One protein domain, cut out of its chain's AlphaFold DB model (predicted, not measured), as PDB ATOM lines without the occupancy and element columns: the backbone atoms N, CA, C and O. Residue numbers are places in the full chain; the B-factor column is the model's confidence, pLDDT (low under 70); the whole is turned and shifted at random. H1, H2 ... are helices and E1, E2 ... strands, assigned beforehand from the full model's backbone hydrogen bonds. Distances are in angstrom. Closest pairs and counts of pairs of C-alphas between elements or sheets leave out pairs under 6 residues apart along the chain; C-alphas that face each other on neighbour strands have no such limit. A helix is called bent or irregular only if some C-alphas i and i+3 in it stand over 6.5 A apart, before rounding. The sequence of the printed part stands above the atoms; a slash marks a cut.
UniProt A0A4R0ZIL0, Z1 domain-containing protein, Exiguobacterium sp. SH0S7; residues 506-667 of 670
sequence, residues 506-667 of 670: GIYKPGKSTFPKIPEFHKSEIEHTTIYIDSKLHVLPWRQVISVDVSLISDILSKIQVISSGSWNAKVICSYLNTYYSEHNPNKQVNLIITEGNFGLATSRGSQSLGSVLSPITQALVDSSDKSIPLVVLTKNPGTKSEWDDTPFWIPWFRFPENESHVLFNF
ATOM      1  N   GLY A 506     207.986 192.346 212.407       90.50
ATOM      2  CA  GLY A 506     208.150 191.389 211.319       90.50
ATOM      3  C   GLY A 506     208.442 192.060 209.977       90.50
ATOM      4  O   GLY A 506     208.194 193.249 209.778       90.50
ATOM      5  N   ILE A 507     208.980 191.275 209.037       92.81
ATOM      6  CA  ILE A 507     209.224 191.710 207.656       92.81
ATOM      7  C   ILE A 507     208.783 190.605 206.698       92.81
ATOM      8  O   ILE A 507     209.352 189.509 206.715       92.81
ATOM      9  N   TYR A 508     207.832 190.909 205.818       94.38
ATOM     10  CA  TYR A 508     207.585 190.103 204.628       94.38
ATOM     11  C   TYR A 508     208.471 190.565 203.481       94.38
ATOM     12  O   TYR A 508     208.596 191.759 203.204       94.38
ATOM     13  N   LYS A 509     209.117 189.590 202.841       94.19
ATOM     14  CA  LYS A 509     210.045 189.817 201.736       94.19
ATOM     15  C   LYS A 509     209.371 189.524 200.395       94.19
ATOM     16  O   LYS A 509     208.636 188.532 200.320       94.19
ATOM     17  N   PRO A 510     209.696 190.287 199.344       93.06
ATOM     18  CA  PRO A 510     209.259 189.989 197.984       93.06
ATOM     19  C   PRO A 510     209.622 188.557 197.569       93.06
ATOM     20  O   PRO A 510     210.656 188.011 197.974       93.06
ATOM     21  N   GLY A 511     208.731 187.904 196.825       93.31
ATOM     22  CA  GLY A 511     208.894 186.528 196.343       93.31
ATOM     23  C   GLY A 511     208.846 185.434 197.417       93.31
ATOM     24  O   GLY A 511     208.933 184.247 197.094       93.31
ATOM     25  N   LYS A 512     208.748 185.784 198.706       94.88
ATOM     26  CA  LYS A 512     208.658 184.808 199.799       94.88
ATOM     27  C   LYS A 512     207.214 184.485 200.132       94.88
ATOM     28  O   LYS A 512     206.292 185.246 199.849       94.88
ATOM     29  N   SER A 513     207.035 183.326 200.754       94.75
ATOM     30  CA  SER A 513     205.738 182.847 201.202       94.75
ATOM     31  C   SER A 513     205.629 182.775 202.717       94.75
ATOM     32  O   SER A 513     206.629 182.582 203.409       94.75
ATOM     33  N   THR A 514     204.403 182.848 203.222       94.88
ATOM     34  CA  THR A 514     204.068 182.684 204.637       94.88
ATOM     35  C   THR A 514     202.795 181.850 204.798       94.88
ATOM     36  O   THR A 514     201.935 181.829 203.918       94.88
ATOM     37  N   PHE A 515     202.702 181.131 205.912       94.56
ATOM     38  CA  PHE A 515     201.545 180.344 206.339       94.56
ATOM     39  C   PHE A 515     201.579 180.196 207.873       94.56
ATOM     40  O   PHE A 515     202.654 180.366 208.467       94.56
ATOM     41  N   PRO A 516     200.439 179.913 208.532       93.62
ATOM     42  CA  PRO A 516     200.393 179.725 209.980       93.62
ATOM     43  C   PRO A 516     201.328 178.611 210.452       93.62
ATOM     44  O   PRO A 516     201.432 177.565 209.815       93.62
ATOM     45  N   LYS A 517     201.977 178.800 211.604       91.06
ATOM     46  CA  LYS A 517     202.833 177.769 212.208       91.06
ATOM     47  C   LYS A 517     202.012 176.584 212.728       91.06
ATOM     48  O   LYS A 517     202.433 175.442 212.550       91.06
ATOM     49  N   ILE A 518     200.877 176.865 213.372       91.00
ATOM     50  CA  ILE A 518     199.888 175.898 213.867       91.00
ATOM     51  C   ILE A 518     198.490 176.517 213.670       91.00
ATOM     52  O   ILE A 518     198.223 177.584 214.229       91.00
ATOM     53  N   PRO A 519     197.608 175.901 212.867       89.88
ATOM     54  CA  PRO A 519     196.235 176.361 212.686       89.88
ATOM     55  C   PRO A 519     195.403 176.017 213.921       89.88
ATOM     56  O   PRO A 519     195.798 175.157 214.705       89.88
ATOM     57  N   GLU A 520     194.248 176.653 214.078       91.94
ATOM     58  CA  GLU A 520     193.229 176.092 214.960       91.94
ATOM     59  C   GLU A 520     192.633 174.840 214.303       91.94
ATOM     60  O   GLU A 520     192.382 174.817 213.094       91.94
ATOM     61  N   PHE A 521     192.478 173.780 215.087       90.12
ATOM     62  CA  PHE A 521     192.016 172.470 214.626       90.12
ATOM     63  C   PHE A 521     190.982 171.849 215.569       90.12
ATOM     64  O   PHE A 521     190.364 170.844 215.206       90.12
ATOM     65  N   HIS A 522     190.776 172.430 216.755       91.56
ATOM     66  CA  HIS A 522     189.808 171.935 217.715       91.56
ATOM     67  C   HIS A 522     188.395 172.113 217.187       91.56
ATOM     68  O   HIS A 522     187.964 173.224 216.873       91.56
ATOM     69  N   LYS A 523     187.649 171.006 217.112       89.69
ATOM     70  CA  LYS A 523     186.323 170.970 216.486       89.69
ATOM     71  C   LYS A 523     185.396 172.090 216.973       89.69
ATOM     72  O   LYS A 523     184.709 172.696 216.153       89.69
ATOM     73  N   SER A 524     185.403 172.372 218.280       91.25
ATOM     74  CA  SER A 524     184.579 173.417 218.904       91.25
ATOM     75  C   SER A 524     184.820 174.811 218.326       91.25
ATOM     76  O   SER A 524     183.882 175.597 218.243       91.25
ATOM     77  N   GLU A 525     186.045 175.099 217.888       92.00
ATOM     78  CA  GLU A 525     186.458 176.418 217.407       92.00
ATOM     79  C   GLU A 525     186.285 176.571 215.888       92.00
ATOM     80  O   GLU A 525     186.019 177.668 215.387       92.00
ATOM     81  N   ILE A 526     186.417 175.474 215.125       93.19
ATOM     82  CA  ILE A 526     186.514 175.535 213.656       93.19
ATOM     83  C   ILE A 526     185.329 174.968 212.887       93.19
ATOM     84  O   ILE A 526     185.232 175.256 211.699       93.19
ATOM     85  N   GLU A 527     184.422 174.193 213.488       91.75
ATOM     86  CA  GLU A 527     183.348 173.518 212.736       91.75
ATOM     87  C   GLU A 527     182.503 174.514 211.919       91.75
ATOM     88  O   GLU A 527     182.333 174.354 210.706       91.75
ATOM     89  N   HIS A 528     182.066 175.608 212.548       93.81
ATOM     90  CA  HIS A 528     181.329 176.677 211.869       93.81
ATOM     91  C   HIS A 528     182.164 177.392 210.798       93.81
ATOM     92  O   HIS A 528     181.660 177.684 209.712       93.81
ATOM     93  N   THR A 529     183.441 177.646 211.086       94.25
ATOM     94  CA  THR A 529     184.382 178.296 210.165       94.25
ATOM     95  C   THR A 529     184.627 177.439 208.924       94.25
ATOM     96  O   THR A 529     184.554 177.941 207.804       94.25
ATOM     97  N   THR A 530     184.859 176.138 209.093       95.00
ATOM     98  CA  THR A 530     185.076 175.197 207.991       95.00
ATOM     99  C   THR A 530     183.838 175.102 207.105       95.00
ATOM    100  O   THR A 530     183.971 175.219 205.888       95.00
ATOM    101  N   ILE A 531     182.638 174.974 207.688       95.75
ATOM    102  CA  ILE A 531     181.372 174.960 206.928       95.75
ATOM    103  C   ILE A 531     181.197 176.262 206.140       95.75
ATOM    104  O   ILE A 531     180.814 176.241 204.967       95.75
ATOM    105  N   TYR A 532     181.498 177.403 206.766       96.81
ATOM    106  CA  TYR A 532     181.425 178.701 206.111       96.81
ATOM    107  C   TYR A 532     182.362 178.775 204.901       96.81
ATOM    108  O   TYR A 532     181.911 179.087 203.799       96.81
ATOM    109  N   ILE A 533     183.642 178.441 205.079       96.69
ATOM    110  CA  ILE A 533     184.638 178.482 204.000       96.69
ATOM    111  C   ILE A 533     184.272 177.492 202.887       96.69
ATOM    112  O   ILE A 533     184.302 177.859 201.713       96.69
ATOM    113  N   ASP A 534     183.826 176.281 203.229       96.56
ATOM    114  CA  ASP A 534     183.342 175.299 202.253       96.56
ATOM    115  C   ASP A 534     182.200 175.876 201.402       96.56
ATOM    116  O   ASP A 534     182.225 175.775 200.174       96.56
ATOM    117  N   SER A 535     181.238 176.562 202.029       96.62
ATOM    118  CA  SER A 535     180.128 177.209 201.319       96.62
ATOM    119  C   SER A 535     180.578 178.333 200.378       96.62
ATOM    120  O   SER A 535     179.919 178.594 199.376       96.62
ATOM    121  N   LYS A 536     181.715 178.982 200.641       96.44
ATOM    122  CA  LYS A 536     182.278 180.014 199.757       96.44
ATOM    123  C   LYS A 536     183.058 179.423 198.588       96.44
ATOM    124  O   LYS A 536     183.070 180.007 197.509       96.44
ATOM    125  N   LEU A 537     183.684 178.265 198.790       96.12
ATOM    126  CA  LEU A 537     184.583 177.642 197.820       96.12
ATOM    127  C   LEU A 537     183.923 176.545 196.966       96.12
ATOM    128  O   LEU A 537     184.503 176.151 195.959       96.12
ATOM    129  N   HIS A 538     182.723 176.063 197.316       92.00
ATOM    130  CA  HIS A 538     182.105 174.878 196.692       92.00
ATOM    131  C   HIS A 538     181.910 174.943 195.165       92.00
ATOM    132  O   HIS A 538     181.916 173.902 194.513       92.00
ATOM    133  N   VAL A 539     181.732 176.137 194.590       92.62
ATOM    134  CA  VAL A 539     181.562 176.329 193.135       92.62
ATOM    135  C   VAL A 539     182.877 176.540 192.389       92.62
ATOM    136  O   VAL A 539     182.886 176.563 191.159       92.62
ATOM    137  N   LEU A 540     183.980 176.740 193.110       95.81
ATOM    138  CA  LEU A 540     185.266 177.077 192.518       95.81
ATOM    139  C   LEU A 540     186.057 175.808 192.167       95.81
ATOM    140  O   LEU A 540     186.019 174.822 192.908       95.81
ATOM    141  N   PRO A 541     186.790 175.802 191.042       95.81
ATOM    142  CA  PRO A 541     187.565 174.643 190.624       95.81
ATOM    143  C   PRO A 541     188.802 174.435 191.509       95.81
ATOM    144  O   PRO A 541     189.456 175.381 191.950       95.81
ATOM    145  N   TRP A 542     189.142 173.167 191.734       95.94
ATOM    146  CA  TRP A 542     190.263 172.743 192.574       95.94
ATOM    147  C   TRP A 542     191.495 172.408 191.727       95.94
ATOM    148  O   TRP A 542     191.377 172.011 190.571       95.94
ATOM    149  N   ARG A 543     192.686 172.491 192.336       94.75
ATOM    150  CA  ARG A 543     193.989 172.087 191.766       94.75
ATOM    151  C   ARG A 543     194.342 172.786 190.447       94.75
ATOM    152  O   ARG A 543     194.991 172.204 189.583       94.75
ATOM    153  N   GLN A 544     193.952 174.047 190.319       95.31
ATOM    154  CA  GLN A 544     194.353 174.943 189.239       95.31
ATOM    155  C   GLN A 544     194.419 176.382 189.757       95.31
ATOM    156  O   GLN A 544     193.867 176.678 190.818       95.31
ATOM    157  N   VAL A 545     195.093 177.263 189.018       95.75
ATOM    158  CA  VAL A 545     195.127 178.698 189.324       95.75
ATOM    159  C   VAL A 545     193.852 179.341 188.785       95.75
ATOM    160  O   VAL A 545     193.552 179.222 187.598       95.75
ATOM    161  N   ILE A 546     193.111 180.017 189.655       95.44
ATOM    162  CA  ILE A 546     191.956 180.848 189.300       95.44
ATOM    163  C   ILE A 546     192.137 182.259 189.834       95.44
ATOM    164  O   ILE A 546     192.908 182.467 190.763       95.44
ATOM    165  N   SER A 547     191.399 183.214 189.281       94.00
ATOM    166  CA  SER A 547     191.356 184.583 189.790       94.00
ATOM    167  C   SER A 547     190.025 184.830 190.496       94.00
ATOM    168  O   SER A 547     188.973 184.428 189.993       94.00
ATOM    169  N   VAL A 548     190.082 185.440 191.677       94.62
ATOM    170  CA  VAL A 548     188.912 185.768 192.503       94.62
ATOM    171  C   VAL A 548     189.026 187.176 193.067       94.62
ATOM    172  O   VAL A 548     190.123 187.714 193.185       94.62
ATOM    173  N   ASP A 549     187.904 187.766 193.464       93.06
ATOM    174  CA  ASP A 549     187.898 189.089 194.086       93.06
ATOM    175  C   ASP A 549     188.644 189.090 195.435       93.06
ATOM    176  O   ASP A 549     188.485 188.174 196.250       93.06
ATOM    177  N   VAL A 550     189.442 190.131 195.692       92.38
ATOM    178  CA  VAL A 550     190.180 190.314 196.953       92.38
ATOM    179  C   VAL A 550     189.250 190.277 198.167       92.38
ATOM    180  O   VAL A 550     189.640 189.743 199.203       92.38
ATOM    181  N   SER A 551     188.009 190.764 198.059       93.12
ATOM    182  CA  SER A 551     187.036 190.721 199.158       93.12
ATOM    183  C   SER A 551     186.685 189.297 199.590       93.12
ATOM    184  O   SER A 551     186.526 189.059 200.786       93.12
ATOM    185  N   LEU A 552     186.638 188.333 198.660       95.25
ATOM    186  CA  LEU A 552     186.408 186.923 198.985       95.25
ATOM    187  C   LEU A 552     187.570 186.362 199.809       95.25
ATOM    188  O   LEU A 552     187.349 185.679 200.808       95.25
ATOM    189  N   ILE A 553     188.806 186.660 199.401       95.88
ATOM    190  CA  ILE A 553     189.998 186.227 200.135       95.88
ATOM    191  C   ILE A 553     190.044 186.888 201.508       95.88
ATOM    192  O   ILE A 553     190.231 186.188 202.498       95.88
ATOM    193  N   SER A 554     189.832 188.199 201.589       93.94
ATOM    194  CA  SER A 554     189.836 188.925 202.858       93.94
ATOM    195  C   SER A 554     188.770 188.400 203.825       93.94
ATOM    196  O   SER A 554     189.064 188.210 205.006       93.94
ATOM    197  N   ASP A 555     187.566 188.084 203.333       95.62
ATOM    198  CA  ASP A 555     186.513 187.443 204.125       95.62
ATOM    199  C   ASP A 555     186.977 186.078 204.652       95.62
ATOM    200  O   ASP A 555     186.980 185.866 205.863       95.62
ATOM    201  N   ILE A 556     187.472 185.188 203.785       96.62
ATOM    202  CA  ILE A 556     187.954 183.857 204.185       96.62
ATOM    203  C   ILE A 556     189.097 183.952 205.202       96.62
ATOM    204  O   ILE A 556     189.022 183.334 206.265       96.62
ATOM    205  N   LEU A 557     190.143 184.732 204.911       95.50
ATOM    206  CA  LEU A 557     191.312 184.859 205.784       95.50
ATOM    207  C   LEU A 557     190.944 185.444 207.153       95.50
ATOM    208  O   LEU A 557     191.559 185.063 208.145       95.50
ATOM    209  N   SER A 558     189.926 186.310 207.227       92.88
ATOM    210  CA  SER A 558     189.434 186.864 208.496       92.88
ATOM    211  C   SER A 558     188.743 185.838 209.401       92.88
ATOM    212  O   SER A 558     188.618 186.080 210.601       92.88
ATOM    213  N   LYS A 559     188.276 184.708 208.849       94.31
ATOM    214  CA  LYS A 559     187.610 183.640 209.612       94.31
ATOM    215  C   LYS A 559     188.564 182.545 210.072       94.31
ATOM    216  O   LYS A 559     188.230 181.822 211.005       94.31
ATOM    217  N   ILE A 560     189.726 182.404 209.435       93.12
ATOM    218  CA  ILE A 560     190.691 181.358 209.779       93.12
ATOM    219  C   ILE A 560     191.366 181.698 211.109       93.12
ATOM    220  O   ILE A 560     192.125 182.662 211.212       93.12
ATOM    221  N   GLN A 561     191.116 180.859 212.109       91.06
ATOM    222  CA  GLN A 561     191.738 180.944 213.425       91.06
ATOM    223  C   GLN A 561     193.068 180.179 213.446       91.06
ATOM    224  O   GLN A 561     193.255 179.188 212.732       91.06
ATOM    225  N   VAL A 562     194.018 180.657 214.250       91.12
ATOM    226  CA  VAL A 562     195.366 180.084 214.354       91.12
ATOM    227  C   VAL A 562     195.789 180.003 215.817       91.12
ATOM    228  O   VAL A 562     195.715 180.998 216.529       91.12
ATOM    229  N   ILE A 563     196.282 178.840 216.252       88.62
ATOM    230  CA  ILE A 563     196.867 178.661 217.594       88.62
ATOM    231  C   ILE A 563     198.251 179.312 217.651       88.62
ATOM    232  O   ILE A 563     198.618 179.973 218.618       88.62
ATOM    233  N   SER A 564     199.051 179.123 216.596       86.25
ATOM    234  CA  SER A 564     200.371 179.733 216.467       86.25
ATOM    235  C   SER A 564     200.531 180.321 215.074       86.25
ATOM    236  O   SER A 564     200.661 179.611 214.078       86.25
ATOM    237  N   SER A 565     200.560 181.644 215.001       83.44
ATOM    238  CA  SER A 565     200.755 182.390 213.759       83.44
ATOM    239  C   SER A 565     202.153 182.183 213.169       83.44
ATOM    240  O   SER A 565     202.311 182.003 211.960       83.44
ATOM    241  N   GLY A 566     203.192 182.167 214.006       86.00
ATOM    242  CA  GLY A 566     204.571 182.243 213.527       86.00
ATOM    243  C   GLY A 566     204.787 183.548 212.761       86.00
ATOM    244  O   GLY A 566     204.674 184.618 213.338       86.00
ATOM    245  N   SER A 567     205.087 183.460 211.461       85.81
ATOM    246  CA  SER A 567     205.206 184.657 210.614       85.81
ATOM    247  C   SER A 567     203.877 185.126 210.017       85.81
ATOM    248  O   SER A 567     203.842 186.200 209.434       85.81
ATOM    249  N   TRP A 568     202.798 184.346 210.118       92.44
ATOM    250  CA  TRP A 568     201.522 184.639 209.466       92.44
ATOM    251  C   TRP A 568     200.748 185.762 210.157       92.44
ATOM    252  O   TRP A 568     200.536 185.715 211.363       92.44
ATOM    253  N   ASN A 569     200.237 186.723 209.394       92.69
ATOM    254  CA  ASN A 569     199.295 187.715 209.890       92.69
ATOM    255  C   ASN A 569     198.242 188.005 208.813       92.69
ATOM    256  O   ASN A 569     198.510 188.679 207.817       92.69
ATOM    257  N   ALA A 570     197.029 187.485 209.018       92.38
ATOM    258  CA  ALA A 570     195.937 187.620 208.058       92.38
ATOM    259  C   ALA A 570     195.551 189.089 207.824       92.38
ATOM    260  O   ALA A 570     195.300 189.476 206.686       92.38
ATOM    261  N   LYS A 571     195.547 189.925 208.872       89.94
ATOM    262  CA  LYS A 571     195.173 191.342 208.767       89.94
ATOM    263  C   LYS A 571     196.183 192.144 207.944       89.94
ATOM    264  O   LYS A 571     195.760 192.993 207.159       89.94
ATOM    265  N   VAL A 572     197.478 191.853 208.092       91.44
ATOM    266  CA  VAL A 572     198.551 192.451 207.279       91.44
ATOM    267  C   VAL A 572     198.433 192.000 205.827       91.44
ATOM    268  O   VAL A 572     198.482 192.834 204.935       91.44
ATOM    269  N   ILE A 573     198.208 190.706 205.576       92.94
ATOM    270  CA  ILE A 573     198.049 190.176 204.212       92.94
ATOM    271  C   ILE A 573     196.808 190.765 203.524       92.94
ATOM    272  O   ILE A 573     196.872 191.107 202.347       92.94
ATOM    273  N   CYS A 574     195.693 190.933 204.239       90.81
ATOM    274  CA  CYS A 574     194.492 191.556 203.676       90.81
ATOM    275  C   CYS A 574     194.727 193.033 203.324       90.81
ATOM    276  O   CYS A 574     194.344 193.461 202.238       90.81
ATOM    277  N   SER A 575     195.388 193.799 204.202       87.62
ATOM    278  CA  SER A 575     195.744 195.198 203.908       87.62
ATOM    279  C   SER A 575     196.737 195.292 202.745       87.62
ATOM    280  O   SER A 575     196.547 196.099 201.839       87.62
ATOM    281  N   TYR A 576     197.716 194.383 202.692       89.81
ATOM    282  CA  TYR A 576     198.626 194.240 201.558       89.81
ATOM    283  C   TYR A 576     197.881 194.011 200.244       89.81
ATOM    284  O   TYR A 576     198.142 194.699 199.263       89.81
ATOM    285  N   LEU A 577     196.937 193.066 200.213       90.19
ATOM    286  CA  LEU A 577     196.148 192.783 199.017       90.19
ATOM    287  C   LEU A 577     195.323 193.997 198.584       90.19
ATOM    288  O   LEU A 577     195.339 194.343 197.406       90.19
ATOM    289  N   ASN A 578     194.641 194.664 199.515       86.12
ATOM    290  CA  ASN A 578     193.878 195.870 199.195       86.12
ATOM    291  C   ASN A 578     194.765 196.953 198.569       86.12
ATOM    292  O   ASN A 578     194.423 197.460 197.501       86.12
ATOM    293  N   THR A 579     195.912 197.230 199.200       82.94
ATOM    294  CA  THR A 579     196.888 198.238 198.755       82.94
ATOM    295  C   THR A 579     197.475 197.886 197.386       82.94
ATOM    296  O   THR A 579     197.476 198.697 196.461       82.94
ATOM    297  N   TYR A 580     197.936 196.644 197.218       86.69
ATOM    298  CA  TYR A 580     198.538 196.175 195.972       86.69
ATOM    299  C   TYR A 580     197.569 196.322 194.794       86.69
ATOM    300  O   TYR A 580     197.934 196.840 193.738       86.69
ATOM    301  N   TYR A 581     196.312 195.908 194.973       86.94
ATOM    302  CA  TYR A 581     195.326 195.956 193.898       86.94
ATOM    303  C   TYR A 581     194.758 197.356 193.643       86.94
ATOM    304  O   TYR A 581     194.375 197.627 192.506       86.94
ATOM    305  N   SER A 582     194.742 198.267 194.625       79.94
ATOM    306  CA  SER A 582     194.431 199.676 194.342       79.94
ATOM    307  C   SER A 582     195.462 200.337 193.426       79.94
ATOM    308  O   SER A 582     195.088 201.199 192.637       79.94
ATOM    309  N   GLU A 583     196.723 199.907 193.492       77.38
ATOM    310  CA  GLU A 583     197.816 200.463 192.686       77.38
ATOM    311  C   GLU A 583     197.934 199.796 191.305       77.38
ATOM    312  O   GLU A 583     198.181 200.471 190.308       77.38
ATOM    313  N   HIS A 584     197.738 198.474 191.225       78.62
ATOM    314  CA  HIS A 584     198.107 197.700 190.034       78.62
ATOM    315  C   HIS A 584     196.936 197.271 189.151       78.62
ATOM    316  O   HIS A 584     197.115 197.085 187.946       78.62
ATOM    317  N   ASN A 585     195.741 197.041 189.712       74.50
ATOM    318  CA  ASN A 585     194.640 196.486 188.927       74.50
ATOM    319  C   ASN A 585     193.258 196.828 189.515       74.50
ATOM    320  O   ASN A 585     192.841 196.217 190.506       74.50
ATOM    321  N   PRO A 586     192.474 197.695 188.843       68.75
ATOM    322  CA  PRO A 586     191.172 198.136 189.339       68.75
ATOM    323  C   PRO A 586     190.144 197.003 189.474       68.75
ATOM    324  O   PRO A 586     189.180 197.155 190.220       68.75
ATOM    325  N   ASN A 587     190.347 195.854 188.815       75.75
ATOM    326  CA  ASN A 587     189.450 194.701 188.933       75.75
ATOM    327  C   ASN A 587     189.629 193.915 190.247       75.75
ATOM    328  O   ASN A 587     188.851 192.993 190.494       75.75
ATOM    329  N   LYS A 588     190.652 194.238 191.061       82.50
ATOM    330  CA  LYS A 588     190.927 193.639 192.383       82.50
ATOM    331  C   LYS A 588     190.851 192.106 192.398       82.50
ATOM    332  O   LYS A 588     190.249 191.513 193.290       82.50
ATOM    333  N   GLN A 589     191.446 191.463 191.390       88.19
ATOM    334  CA  GLN A 589     191.444 190.006 191.231       88.19
ATOM    335  C   GLN A 589     192.769 189.392 191.685       88.19
ATOM    336  O   GLN A 589     193.801 189.671 191.084       88.19
ATOM    337  N   VAL A 590     192.730 188.507 192.680       91.94
ATOM    338  CA  VAL A 590     193.881 187.765 193.207       91.94
ATOM    339  C   VAL A 590     193.886 186.314 192.752       91.94
ATOM    340  O   VAL A 590     192.836 185.675 192.656       91.94
ATOM    341  N   ASN A 591     195.078 185.775 192.493       95.31
ATOM    342  CA  ASN A 591     195.224 184.368 192.154       95.31
ATOM    343  C   ASN A 591     195.025 183.476 193.382       95.31
ATOM    344  O   ASN A 591     195.634 183.683 194.433       95.31
ATOM    345  N   LEU A 592     194.205 182.446 193.211       97.56
ATOM    346  CA  LEU A 592     193.848 181.452 194.208       97.56
ATOM    347  C   LEU A 592     194.087 180.042 193.652       97.56
ATOM    348  O   LEU A 592     193.757 179.746 192.504       97.56
ATOM    349  N   ILE A 593     194.614 179.153 194.491       98.00
ATOM    350  CA  ILE A 593     194.601 177.701 194.288       98.00
ATOM    351  C   ILE A 593     193.858 177.067 195.462       98.00
ATOM    352  O   ILE A 593     194.184 177.321 196.620       98.00
ATOM    353  N   ILE A 594     192.898 176.195 195.166       97.75
ATOM    354  CA  ILE A 594     192.184 175.399 196.171       97.75
ATOM    355  C   ILE A 594     192.677 173.957 196.067       97.75
ATOM    356  O   ILE A 594     192.703 173.384 194.977       97.75
ATOM    357  N   THR A 595     193.109 173.359 197.174       96.75
ATOM    358  CA  THR A 595     193.662 171.997 197.177       96.75
ATOM    359  C   THR A 595     193.350 171.252 198.471       96.75
ATOM    360  O   THR A 595     192.922 171.839 199.458       96.75
ATOM    361  N   GLU A 596     193.601 169.946 198.479       94.56
ATOM    362  CA  GLU A 596     193.586 169.112 199.686       94.56
ATOM    363  C   GLU A 596     195.014 168.708 200.062       94.56
ATOM    364  O   GLU A 596     195.878 168.579 199.187       94.56
ATOM    365  N   GLY A 597     195.259 168.478 201.351       91.06
ATOM    366  CA  GLY A 597     196.544 167.996 201.847       91.06
ATOM    367  C   GLY A 597     196.423 167.342 203.220       91.06
ATOM    368  O   GLY A 597     195.923 167.952 204.154       91.06
ATOM    369  N   ASN A 598     196.912 166.107 203.358       90.06
ATOM    370  CA  ASN A 598     196.911 165.372 204.626       90.06
ATOM    371  C   ASN A 598     198.296 165.429 205.292       90.06
ATOM    372  O   ASN A 598     199.087 164.484 205.240       90.06
ATOM    373  N   PHE A 599     198.620 166.578 205.878       88.88
ATOM    374  CA  PHE A 599     199.877 166.808 206.593       88.88
ATOM    375  C   PHE A 599     199.653 166.888 208.106       88.88
ATOM    376  O   PHE A 599     198.524 166.875 208.596       88.88
ATOM    377  N   GLY A 600     200.767 166.883 208.832       88.25
ATOM    378  CA  GLY A 600     200.815 166.794 210.283       88.25
ATOM    379  C   GLY A 600     201.777 167.795 210.906       88.25
ATOM    380  O   GLY A 600     202.382 168.600 210.187       88.25
ATOM    381  N   LEU A 601     201.959 167.698 212.217       88.19
ATOM    382  CA  LEU A 601     203.000 168.422 212.933       88.19
ATOM    383  C   LEU A 601     204.356 167.728 212.748       88.19
ATOM    384  O   LEU A 601     204.476 166.505 212.727       88.19
ATOM    385  N   ALA A 602     205.403 168.532 212.609       85.06
ATOM    386  CA  ALA A 602     206.786 168.096 212.599       85.06
ATOM    387  C   ALA A 602     207.527 168.743 213.771       85.06
ATOM    388  O   ALA A 602     207.346 169.925 214.065       85.06
ATOM    389  N   THR A 603     208.393 167.972 214.428       83.50
ATOM    390  CA  THR A 603     209.237 168.480 215.512       83.50
ATOM    391  C   THR A 603     210.575 168.939 214.948       83.50
ATOM    392  O   THR A 603     211.315 168.153 214.360       83.50
ATOM    393  N   SER A 604     210.919 170.206 215.170       76.88
ATOM    394  CA  SER A 604     212.221 170.776 214.820       76.88
ATOM    395  C   SER A 604     212.742 171.641 215.963       76.88
ATOM    396  O   SER A 604     212.028 172.496 216.489       76.88
ATOM    397  N   ARG A 605     213.997 171.397 216.371       76.19
ATOM    398  CA  ARG A 605     214.686 172.105 217.472       76.19
ATOM    399  C   ARG A 605     213.846 172.211 218.759       76.19
ATOM    400  O   ARG A 605     213.821 173.254 219.399       76.19
ATOM    401  N   GLY A 606     213.134 171.139 219.114       75.81
ATOM    402  CA  GLY A 606     212.302 171.085 220.322       75.81
ATOM    403  C   GLY A 606     210.949 171.800 220.223       75.81
ATOM    404  O   GLY A 606     210.229 171.833 221.211       75.81
ATOM    405  N   SER A 607     210.574 172.336 219.055       79.19
ATOM    406  CA  SER A 607     209.258 172.942 218.819       79.19
ATOM    407  C   SER A 607     208.474 172.182 217.749       79.19
ATOM    408  O   SER A 607     209.057 171.729 216.762       79.19
ATOM    409  N   GLN A 608     207.162 172.041 217.943       84.38
ATOM    410  CA  GLN A 608     206.258 171.499 216.929       84.38
ATOM    411  C   GLN A 608     205.744 172.616 216.017       84.38
ATOM    412  O   GLN A 608     205.439 173.724 216.466       84.38
ATOM    413  N   SER A 609     205.666 172.332 214.721       86.12
ATOM    414  CA  SER A 609     205.049 173.205 213.722       86.12
ATOM    415  C   SER A 609     204.588 172.406 212.516       86.12
ATOM    416  O   SER A 609     205.054 171.290 212.288       86.12
ATOM    417  N   LEU A 610     203.737 173.000 211.686       86.19
ATOM    418  CA  LEU A 610     203.490 172.472 210.352       86.19
ATOM    419  C   LEU A 610     204.798 172.377 209.545       86.19
ATOM    420  O   LEU A 610     205.658 173.259 209.609       86.19
ATOM    421  N   GLY A 611     204.941 171.273 208.807       80.94
ATOM    422  CA  GLY A 611     205.982 171.089 207.793       80.94
ATOM    423  C   GLY A 611     205.583 171.732 206.460       80.94
ATOM    424  O   GLY A 611     205.117 172.867 206.419       80.94
ATOM    425  N   SER A 612     205.735 171.000 205.351       84.75
ATOM    426  CA  SER A 612     205.166 171.439 204.068       84.75
ATOM    427  C   SER A 612     203.649 171.259 204.065       84.75
ATOM    428  O   SER A 612     203.157 170.144 204.247       84.75
ATOM    429  N   VAL A 613     202.921 172.345 203.809       88.44
ATOM    430  CA  VAL A 613     201.462 172.337 203.601       88.44
ATOM    431  C   VAL A 613     201.073 172.126 202.134       88.44
ATOM    432  O   VAL A 613     199.901 171.921 201.824       88.44
ATOM    433  N   LEU A 614     202.052 172.165 201.223       92.56
ATOM    434  CA  LEU A 614     201.854 171.984 199.789       92.56
ATOM    435  C   LEU A 614     202.252 170.563 199.376       92.56
ATOM    436  O   LEU A 614     203.339 170.081 199.709       92.56
ATOM    437  N   SER A 615     201.367 169.897 198.630       91.44
ATOM    438  CA  SER A 615     201.689 168.634 197.958       91.44
ATOM    439  C   SER A 615     202.648 168.882 196.781       91.44
ATOM    440  O   SER A 615     202.660 169.995 196.254       91.44
ATOM    441  N   PRO A 616     203.395 167.875 196.285       92.38
ATOM    442  CA  PRO A 616     204.253 168.045 195.105       92.38
ATOM    443  C   PRO A 616     203.508 168.579 193.871       92.38
ATOM    444  O   PRO A 616     204.052 169.378 193.115       92.38
ATOM    445  N   ILE A 617     202.242 168.183 193.695       91.94
ATOM    446  CA  ILE A 617     201.389 168.656 192.595       91.94
ATOM    447  C   ILE A 617     201.043 170.136 192.789       91.94
ATOM    448  O   ILE A 617     201.160 170.929 191.861       91.94
ATOM    449  N   THR A 618     200.648 170.525 194.005       94.50
ATOM    450  CA  THR A 618     200.348 171.926 194.332       94.50
ATOM    451  C   THR A 618     201.595 172.800 194.210       94.50
ATOM    452  O   THR A 618     201.510 173.908 193.692       94.50
ATOM    453  N   GLN A 619     202.755 172.297 194.638       95.19
ATOM    454  CA  GLN A 619     204.029 172.999 194.515       95.19
ATOM    455  C   GLN A 619     204.368 173.273 193.046       95.19
ATOM    456  O   GLN A 619     204.697 174.403 192.712       95.19
ATOM    457  N   ALA A 620     204.188 172.294 192.151       95.00
ATOM    458  CA  ALA A 620     204.397 172.498 190.717       95.00
ATOM    459  C   ALA A 620     203.476 173.587 190.129       95.00
ATOM    460  O   ALA A 620     203.918 174.384 189.305       95.00
ATOM    461  N   LEU A 621     202.216 173.664 190.581       95.06
ATOM    462  CA  LEU A 621     201.296 174.737 190.180       95.06
ATOM    463  C   LEU A 621     201.777 176.107 190.670       95.06
ATOM    464  O   LEU A 621     201.820 177.051 189.882       95.06
ATOM    465  N   VAL A 622     202.177 176.205 191.941       95.44
ATOM    466  CA  VAL A 622     202.751 177.426 192.528       95.44
ATOM    467  C   VAL A 622     203.996 177.865 191.756       95.44
ATOM    468  O   VAL A 622     204.107 179.038 191.401       95.44
ATOM    469  N   ASP A 623     204.897 176.938 191.441       94.62
ATOM    470  CA  ASP A 623     206.147 177.226 190.732       94.62
ATOM    471  C   ASP A 623     205.902 177.678 189.283       94.62
ATOM    472  O   ASP A 623     206.649 178.508 188.767       94.62
ATOM    473  N   SER A 624     204.843 177.166 188.643       93.81
ATOM    474  CA  SER A 624     204.422 177.561 187.289       93.81
ATOM    475  C   SER A 624     203.621 178.868 187.230       93.81
ATOM    476  O   SER A 624     203.407 179.405 186.144       93.81
ATOM    477  N   SER A 625     203.153 179.370 188.376       93.62
ATOM    478  CA  SER A 625     202.345 180.589 188.445       93.62
ATOM    479  C   SER A 625     203.195 181.850 188.281       93.62
ATOM    480  O   SER A 625     204.346 181.905 188.722       93.62
ATOM    481  N   ASP A 626     202.601 182.893 187.699       91.81
ATOM    482  CA  ASP A 626     203.246 184.195 187.532       91.81
ATOM    483  C   ASP A 626     203.695 184.761 188.884       91.81
ATOM    484  O   ASP A 626     202.888 184.927 189.798       91.81
ATOM    485  N   LYS A 627     204.997 185.022 189.022       93.12
ATOM    486  CA  LYS A 627     205.640 185.487 190.258       93.12
ATOM    487  C   LYS A 627     205.541 186.992 190.481       93.12
ATOM    488  O   LYS A 627     205.887 187.460 191.563       93.12
ATOM    489  N   SER A 628     205.065 187.737 189.485       90.38
ATOM    490  CA  SER A 628     204.850 189.182 189.578       90.38
ATOM    491  C   SER A 628     203.555 189.558 190.302       90.38
ATOM    492  O   SER A 628     203.384 190.718 190.665       90.38
ATOM    493  N   ILE A 629     202.679 188.581 190.574       91.12
ATOM    494  CA  ILE A 629     201.379 188.790 191.218       91.12
ATOM    495  C   ILE A 629     201.209 187.963 192.509       91.12
ATOM    496  O   ILE A 629     201.747 186.849 192.622       91.12
ATOM    497  N   PRO A 630     200.446 188.481 193.497       94.94
ATOM    498  CA  PRO A 630     200.110 187.758 194.716       94.94
ATOM    499  C   PRO A 630     199.401 186.430 194.436       94.94
ATOM    500  O   PRO A 630     198.516 186.355 193.580       94.94
ATOM    501  N   LEU A 631     199.749 185.395 195.206       96.75
ATOM    502  CA  LEU A 631     199.125 184.073 195.122       96.75
ATOM    503  C   LEU A 631     198.684 183.590 196.503       96.75
ATOM    504  O   LEU A 631     199.489 183.530 197.434       96.75
ATOM    505  N   VAL A 632     197.423 183.176 196.599       97.88
ATOM    506  CA  VAL A 632     196.847 182.494 197.760       97.88
ATOM    507  C   VAL A 632     196.678 181.014 197.433       97.88
ATOM    508  O   VAL A 632     196.177 180.651 196.371       97.88
ATOM    509  N   VAL A 633     197.045 180.139 198.360       97.94
ATOM    510  CA  VAL A 633     196.688 178.722 198.323       97.94
ATOM    511  C   VAL A 633     195.867 178.414 199.568       97.94
ATOM    512  O   VAL A 633     196.315 178.663 200.685       97.94
ATOM    513  N   LEU A 634     194.662 177.886 199.377       97.88
ATOM    514  CA  LEU A 634     193.818 177.374 200.451       97.88
ATOM    515  C   LEU A 634     193.875 175.850 200.410       97.88
ATOM    516  O   LEU A 634     193.406 175.223 199.454       97.88
ATOM    517  N   THR A 635     194.464 175.257 201.446       97.06
ATOM    518  CA  THR A 635     194.600 173.807 201.565       97.06
ATOM    519  C   THR A 635     193.647 173.266 202.620       97.06
ATOM    520  O   THR A 635     193.768 173.607 203.796       97.06
ATOM    521  N   LYS A 636     192.733 172.381 202.216       96.12
ATOM    522  CA  LYS A 636     191.864 171.635 203.127       96.12
ATOM    523  C   LYS A 636     192.594 170.408 203.665       96.12
ATOM    524  O   LYS A 636     192.984 169.525 202.897       96.12
ATOM    525  N   ASN A 637     192.776 170.346 204.979       94.88
ATOM    526  CA  ASN A 637     193.254 169.153 205.664       94.88
ATOM    527  C   ASN A 637     192.046 168.343 206.153       94.88
ATOM    528  O   ASN A 637     191.137 168.931 206.737       94.88
ATOM    529  N   PRO A 638     191.993 167.018 205.917       93.81
ATOM    530  CA  PRO A 638     190.865 166.199 206.352       93.81
ATOM    531  C   PRO A 638     190.828 165.961 207.871       93.81
ATOM    532  O   PRO A 638     189.836 165.433 208.359       93.81
ATOM    533  N   GLY A 639     191.883 166.315 208.614       91.38
ATOM    534  CA  GLY A 639     191.936 166.161 210.070       91.38
ATOM    535  C   GLY A 639     192.184 164.729 210.547       91.38
ATOM    536  O   GLY A 639     192.073 164.460 211.727       91.38
ATOM    537  N   THR A 640     192.548 163.801 209.660       89.81
ATOM    538  CA  THR A 640     192.590 162.351 209.956       89.81
ATOM    539  C   THR A 640     193.861 161.854 210.658       89.81
ATOM    540  O   THR A 640     194.069 160.647 210.771       89.81
ATOM    541  N   LYS A 641     194.804 162.738 211.004       85.69
ATOM    542  CA  LYS A 641     196.024 162.321 211.720       85.69
ATOM    543  C   LYS A 641     195.763 162.340 213.216       85.69
ATOM    544  O   LYS A 641     195.001 163.165 213.687       85.69
ATOM    545  N   SER A 642     196.476 161.495 213.955       78.69
ATOM    546  CA  SER A 642     196.294 161.306 215.403       78.69
ATOM    547  C   SER A 642     196.473 162.560 216.263       78.69
ATOM    548  O   SER A 642     196.108 162.547 217.430       78.69
ATOM    549  N   GLU A 643     197.110 163.598 215.730       84.56
ATOM    550  CA  GLU A 643     197.328 164.883 216.404       84.56
ATOM    551  C   GLU A 643     196.218 165.914 216.144       84.56
ATOM    552  O   GLU A 643     196.273 167.007 216.696       84.56
ATOM    553  N   TRP A 644     195.229 165.570 215.317       89.44
ATOM    554  CA  TRP A 644     194.074 166.398 214.980       89.44
ATOM    555  C   TRP A 644     192.785 165.774 215.543       89.44
ATOM    556  O   TRP A 644     192.713 164.564 215.743       89.44
ATOM    557  N   ASP A 645     191.735 166.579 215.727       87.81
ATOM    558  CA  ASP A 645     190.459 166.154 216.335       87.81
ATOM    559  C   ASP A 645     189.482 165.507 215.324       87.81
ATOM    560  O   ASP A 645     188.273 165.758 215.367       87.81
ATOM    561  N   ASP A 646     189.992 164.741 214.349       88.12
ATOM    562  CA  ASP A 646     189.208 164.110 213.266       88.12
ATOM    563  C   ASP A 646     188.238 165.079 212.551       88.12
ATOM    564  O   ASP A 646     187.176 164.703 212.047       88.12
ATOM    565  N   THR A 647     188.602 166.364 212.512       89.31
ATOM    566  CA  THR A 647     187.773 167.450 211.981       89.31
ATOM    567  C   THR A 647     188.507 168.154 210.843       89.31
ATOM    568  O   THR A 647     189.648 168.573 211.039       89.31
ATOM    569  N   PRO A 648     187.894 168.320 209.654       93.75
ATOM    570  CA  PRO A 648     188.529 169.041 208.559       93.75
ATOM    571  C   PRO A 648     188.729 170.528 208.862       93.75
ATOM    572  O   PRO A 648     187.852 171.188 209.424       93.75
ATOM    573  N   PHE A 649     189.847 171.080 208.399       95.19
ATOM    574  CA  PHE A 649     190.187 172.493 208.563       95.19
ATOM    575  C   PHE A 649     190.915 173.055 207.345       95.19
ATOM    576  O   PHE A 649     191.460 172.318 206.521       95.19
ATOM    577  N   TRP A 650     190.920 174.381 207.234       96.00
ATOM    578  CA  TRP A 650     191.553 175.109 206.140       96.00
ATOM    579  C   TRP A 650     192.838 175.785 206.604       96.00
ATOM    580  O   TRP A 650     192.859 176.453 207.634       96.00
ATOM    581  N   ILE A 651     193.900 175.652 205.808       95.50
ATOM    582  CA  ILE A 651     195.152 176.379 206.012       95.50
ATOM    583  C   ILE A 651     195.418 177.295 204.828       95.50
ATOM    584  O   ILE A 651     195.459 176.822 203.687       95.50
ATOM    585  N   PRO A 652     195.651 178.587 205.092       96.69
ATOM    586  CA  PRO A 652     196.065 179.521 204.079       96.69
ATOM    587  C   PRO A 652     197.585 179.496 203.927       96.69
ATOM    588  O   PRO A 652     198.346 179.343 204.883       96.69
ATOM    589  N   TRP A 653     198.021 179.696 202.697       96.88
ATOM    590  CA  TRP A 653     199.403 179.930 202.328       96.88
ATOM    591  C   TRP A 653     199.421 181.090 201.343       96.88
ATOM    592  O   TRP A 653     198.591 181.157 200.438       96.88
ATOM    593  N   PHE A 654     200.337 182.030 201.530       97.31
ATOM    594  CA  PHE A 654     200.401 183.252 200.739       97.31
ATOM    595  C   PHE A 654     201.808 183.466 200.202       97.31
ATOM    596  O   PHE A 654     202.762 183.290 200.955       97.31
ATOM    597  N   ARG A 655     201.941 183.892 198.942       96.50
ATOM    598  CA  ARG A 655     203.210 184.318 198.336       96.50
ATOM    599  C   ARG A 655     203.132 185.772 197.892       96.50
ATOM    600  O   ARG A 655     202.280 186.122 197.075       96.50
ATOM    601  N   PHE A 656     204.081 186.565 198.378       95.31
ATOM    602  CA  PHE A 656     204.304 187.932 197.924       95.31
ATOM    603  C   PHE A 656     204.926 187.932 196.515       95.31
ATOM    604  O   PHE A 656     205.764 187.072 196.229       95.31
ATOM    605  N   PRO A 657     204.553 188.873 195.638       93.25
ATOM    606  CA  PRO A 657     205.186 189.057 194.330       93.25
ATOM    607  C   PRO A 657     206.681 189.415 194.440       93.25
ATOM    608  O   PRO A 657     207.132 189.928 195.465       93.25
ATOM    609  N   GLU A 658     207.470 189.104 193.406       91.25
ATOM    610  CA  GLU A 658     208.941 189.254 193.411       91.25
ATOM    611  C   GLU A 658     209.440 190.704 193.255       91.25
ATOM    612  O   GLU A 658     210.501 191.018 193.785       91.25
ATOM    613  N   ASN A 659     208.680 191.586 192.594       85.00
ATOM    614  CA  ASN A 659     209.115 192.948 192.230       85.00
ATOM    615  C   ASN A 659     208.474 194.055 193.088       85.00
ATOM    616  O   ASN A 659     208.333 195.185 192.634       85.00
ATOM    617  N   GLU A 660     208.056 193.727 194.310       86.50
ATOM    618  CA  GLU A 660     207.400 194.670 195.223       86.50
ATOM    619  C   GLU A 660     208.312 195.132 196.361       86.50
ATOM    620  O   GLU A 660     209.390 194.588 196.589       86.50
ATOM    621  N   SER A 661     207.857 196.131 197.118       86.06
ATOM    622  CA  SER A 661     208.518 196.551 198.360       86.06
ATOM    623  C   SER A 661     208.377 195.510 199.477       86.06
ATOM    624  O   SER A 661     207.442 194.707 199.499       86.06
ATOM    625  N   HIS A 662     209.281 195.552 200.462       92.12
ATOM    626  CA  HIS A 662     209.082 194.786 201.690       92.12
ATOM    627  C   HIS A 662     207.900 195.352 202.482       92.12
ATOM    628  O   HIS A 662     207.665 196.561 202.477       92.12
ATOM    629  N   VAL A 663     207.220 194.482 203.228       92.38
ATOM    630  CA  VAL A 663     206.145 194.866 204.152       92.38
ATOM    631  C   VAL A 663     206.667 194.703 205.571       92.38
ATOM    632  O   VAL A 663     206.867 193.580 206.039       92.38
ATOM    633  N   LEU A 664     206.938 195.814 206.245       92.62
ATOM    634  CA  LEU A 664     207.335 195.828 207.649       92.62
ATOM    635  C   LEU A 664     206.095 196.079 208.489       92.62
ATOM    636  O   LEU A 664     205.312 196.961 208.158       92.62
ATOM    637  N   PHE A 665     205.930 195.339 209.577       91.75
ATOM    638  CA  PHE A 665     204.782 195.517 210.456       91.75
ATOM    639  C   PHE A 665     205.092 195.071 211.878       91.75
ATOM    640  O   PHE A 665     206.003 194.272 212.088       91.75
ATOM    641  N   ASN A 666     204.339 195.567 212.853       89.50
ATOM    642  CA  ASN A 666     204.455 195.121 214.239       89.50
ATOM    643  C   ASN A 666     203.424 194.026 214.544       89.50
ATOM    644  O   ASN A 666     202.242 194.243 214.323       89.50
ATOM    645  N   PHE A 667     203.849 192.862 215.044       85.12
ATOM    646  CA  PHE A 667     202.939 191.763 215.388       85.12
ATOM    647  C   PHE A 667     201.973 192.093 216.536       85.12
ATOM    648  O   PHE A 667     200.911 191.482 216.585       85.12
TER     649      PHE A 667
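Overview. This is residues 506 to 667 of the 670 residues of the protein "Z1 domain-containing protein" of Exiguobacterium sp. SH0S7 (UniProt A0A4R0ZIL0). What shape do the backbone atoms make? A strongly twisted sheet of E2, E4, E7 and E8 makes the middle, with H1, H2 and H3 packed on one face and H4 alone on the other. The two ends of the printed part come together in a small sheet of E1 and E9 near H3, while the small hairpin E5 and E6 lies well away from the large sheet. What is it made of? The printed part has 162 residues with four named helices and nine named strands, in the order E1 H1 E2 H2 E3 H3 E4 E5 E6 H4 E7 E8 E9; the class is mixed, and the large sheet runs E2, E4, E7, E8, also mixed. The whole is compact, with a radius of gyration of the C-alphas of 15.2 A and spans of 45 by 39 by 28 A.

Arrangement. What pairs with the first strand? E1, residues 506 to 508, is antiparallel to E9, residues 662 to 666, with N 506 and O 665 within hydrogen-bond range at 2.8 A. How is the large sheet paired? E2, residues 545 to 549, is antiparallel to E4, residues 589 to 596 (N 546 and O 592, 2.9 A). E4 is parallel to E7, residues 631 to 637, with N 593 and O 632 at 2.9 A, and E7 forms an antiparallel hairpin with E8, residues 649 to 655, with N 633 and O 653 at 2.8 A. Which helices are on it? H1, residues 523 to 537, H2, residues 550 to 559, and H3, residues 570 to 584, are on one face, giving two layers, helices on one face of a sheet; H2 and H3 touch, closest at the C-alphas of Ser 554 and Cys 574, 5.4 A, at a shallow tilt of 5 degrees, opposite ways. H4, residues 616 to 624, is on the opposite face from H2 and H3, at a height over the sheet of 9.8 A, along E4 at 2 degrees on the local plane. Every O i to N i+4 pair is within hydrogen-bond range in H2, H3 and H4, and 9 of 11 are in H1, which is irregular, with C-alphas 525 and 528 7.6 A apart.

Along the chain. Where does the printed part begin and E9 end? C-alpha 506 is at (208.150, 191.389, 211.319) and C-alpha 666 at (204.455, 195.121, 214.239). Which elements are long, and which remain? E4 spans 22.6 A, H3 20.8 A, E8 20.3 A and H1 19.9 A. E3, residues 562 to 564, pairs with no named strand; E5, residues 601 to 604, and E6, residues 607 to 610, form a hairpin with N 602 and O 609 at 2.8 A.

Size, cuts and confidence. How far does it reach? The two C-alphas farthest apart, those of Pro 586 and Gly 606, are 46.2 A apart, and the printed part has no cut. Which links are long, and where is confidence low? The links E1 to H1 and E7 to E8 are long, and residue 586 has a pLDDT under 70, against a mean of 91.1 over the printed part.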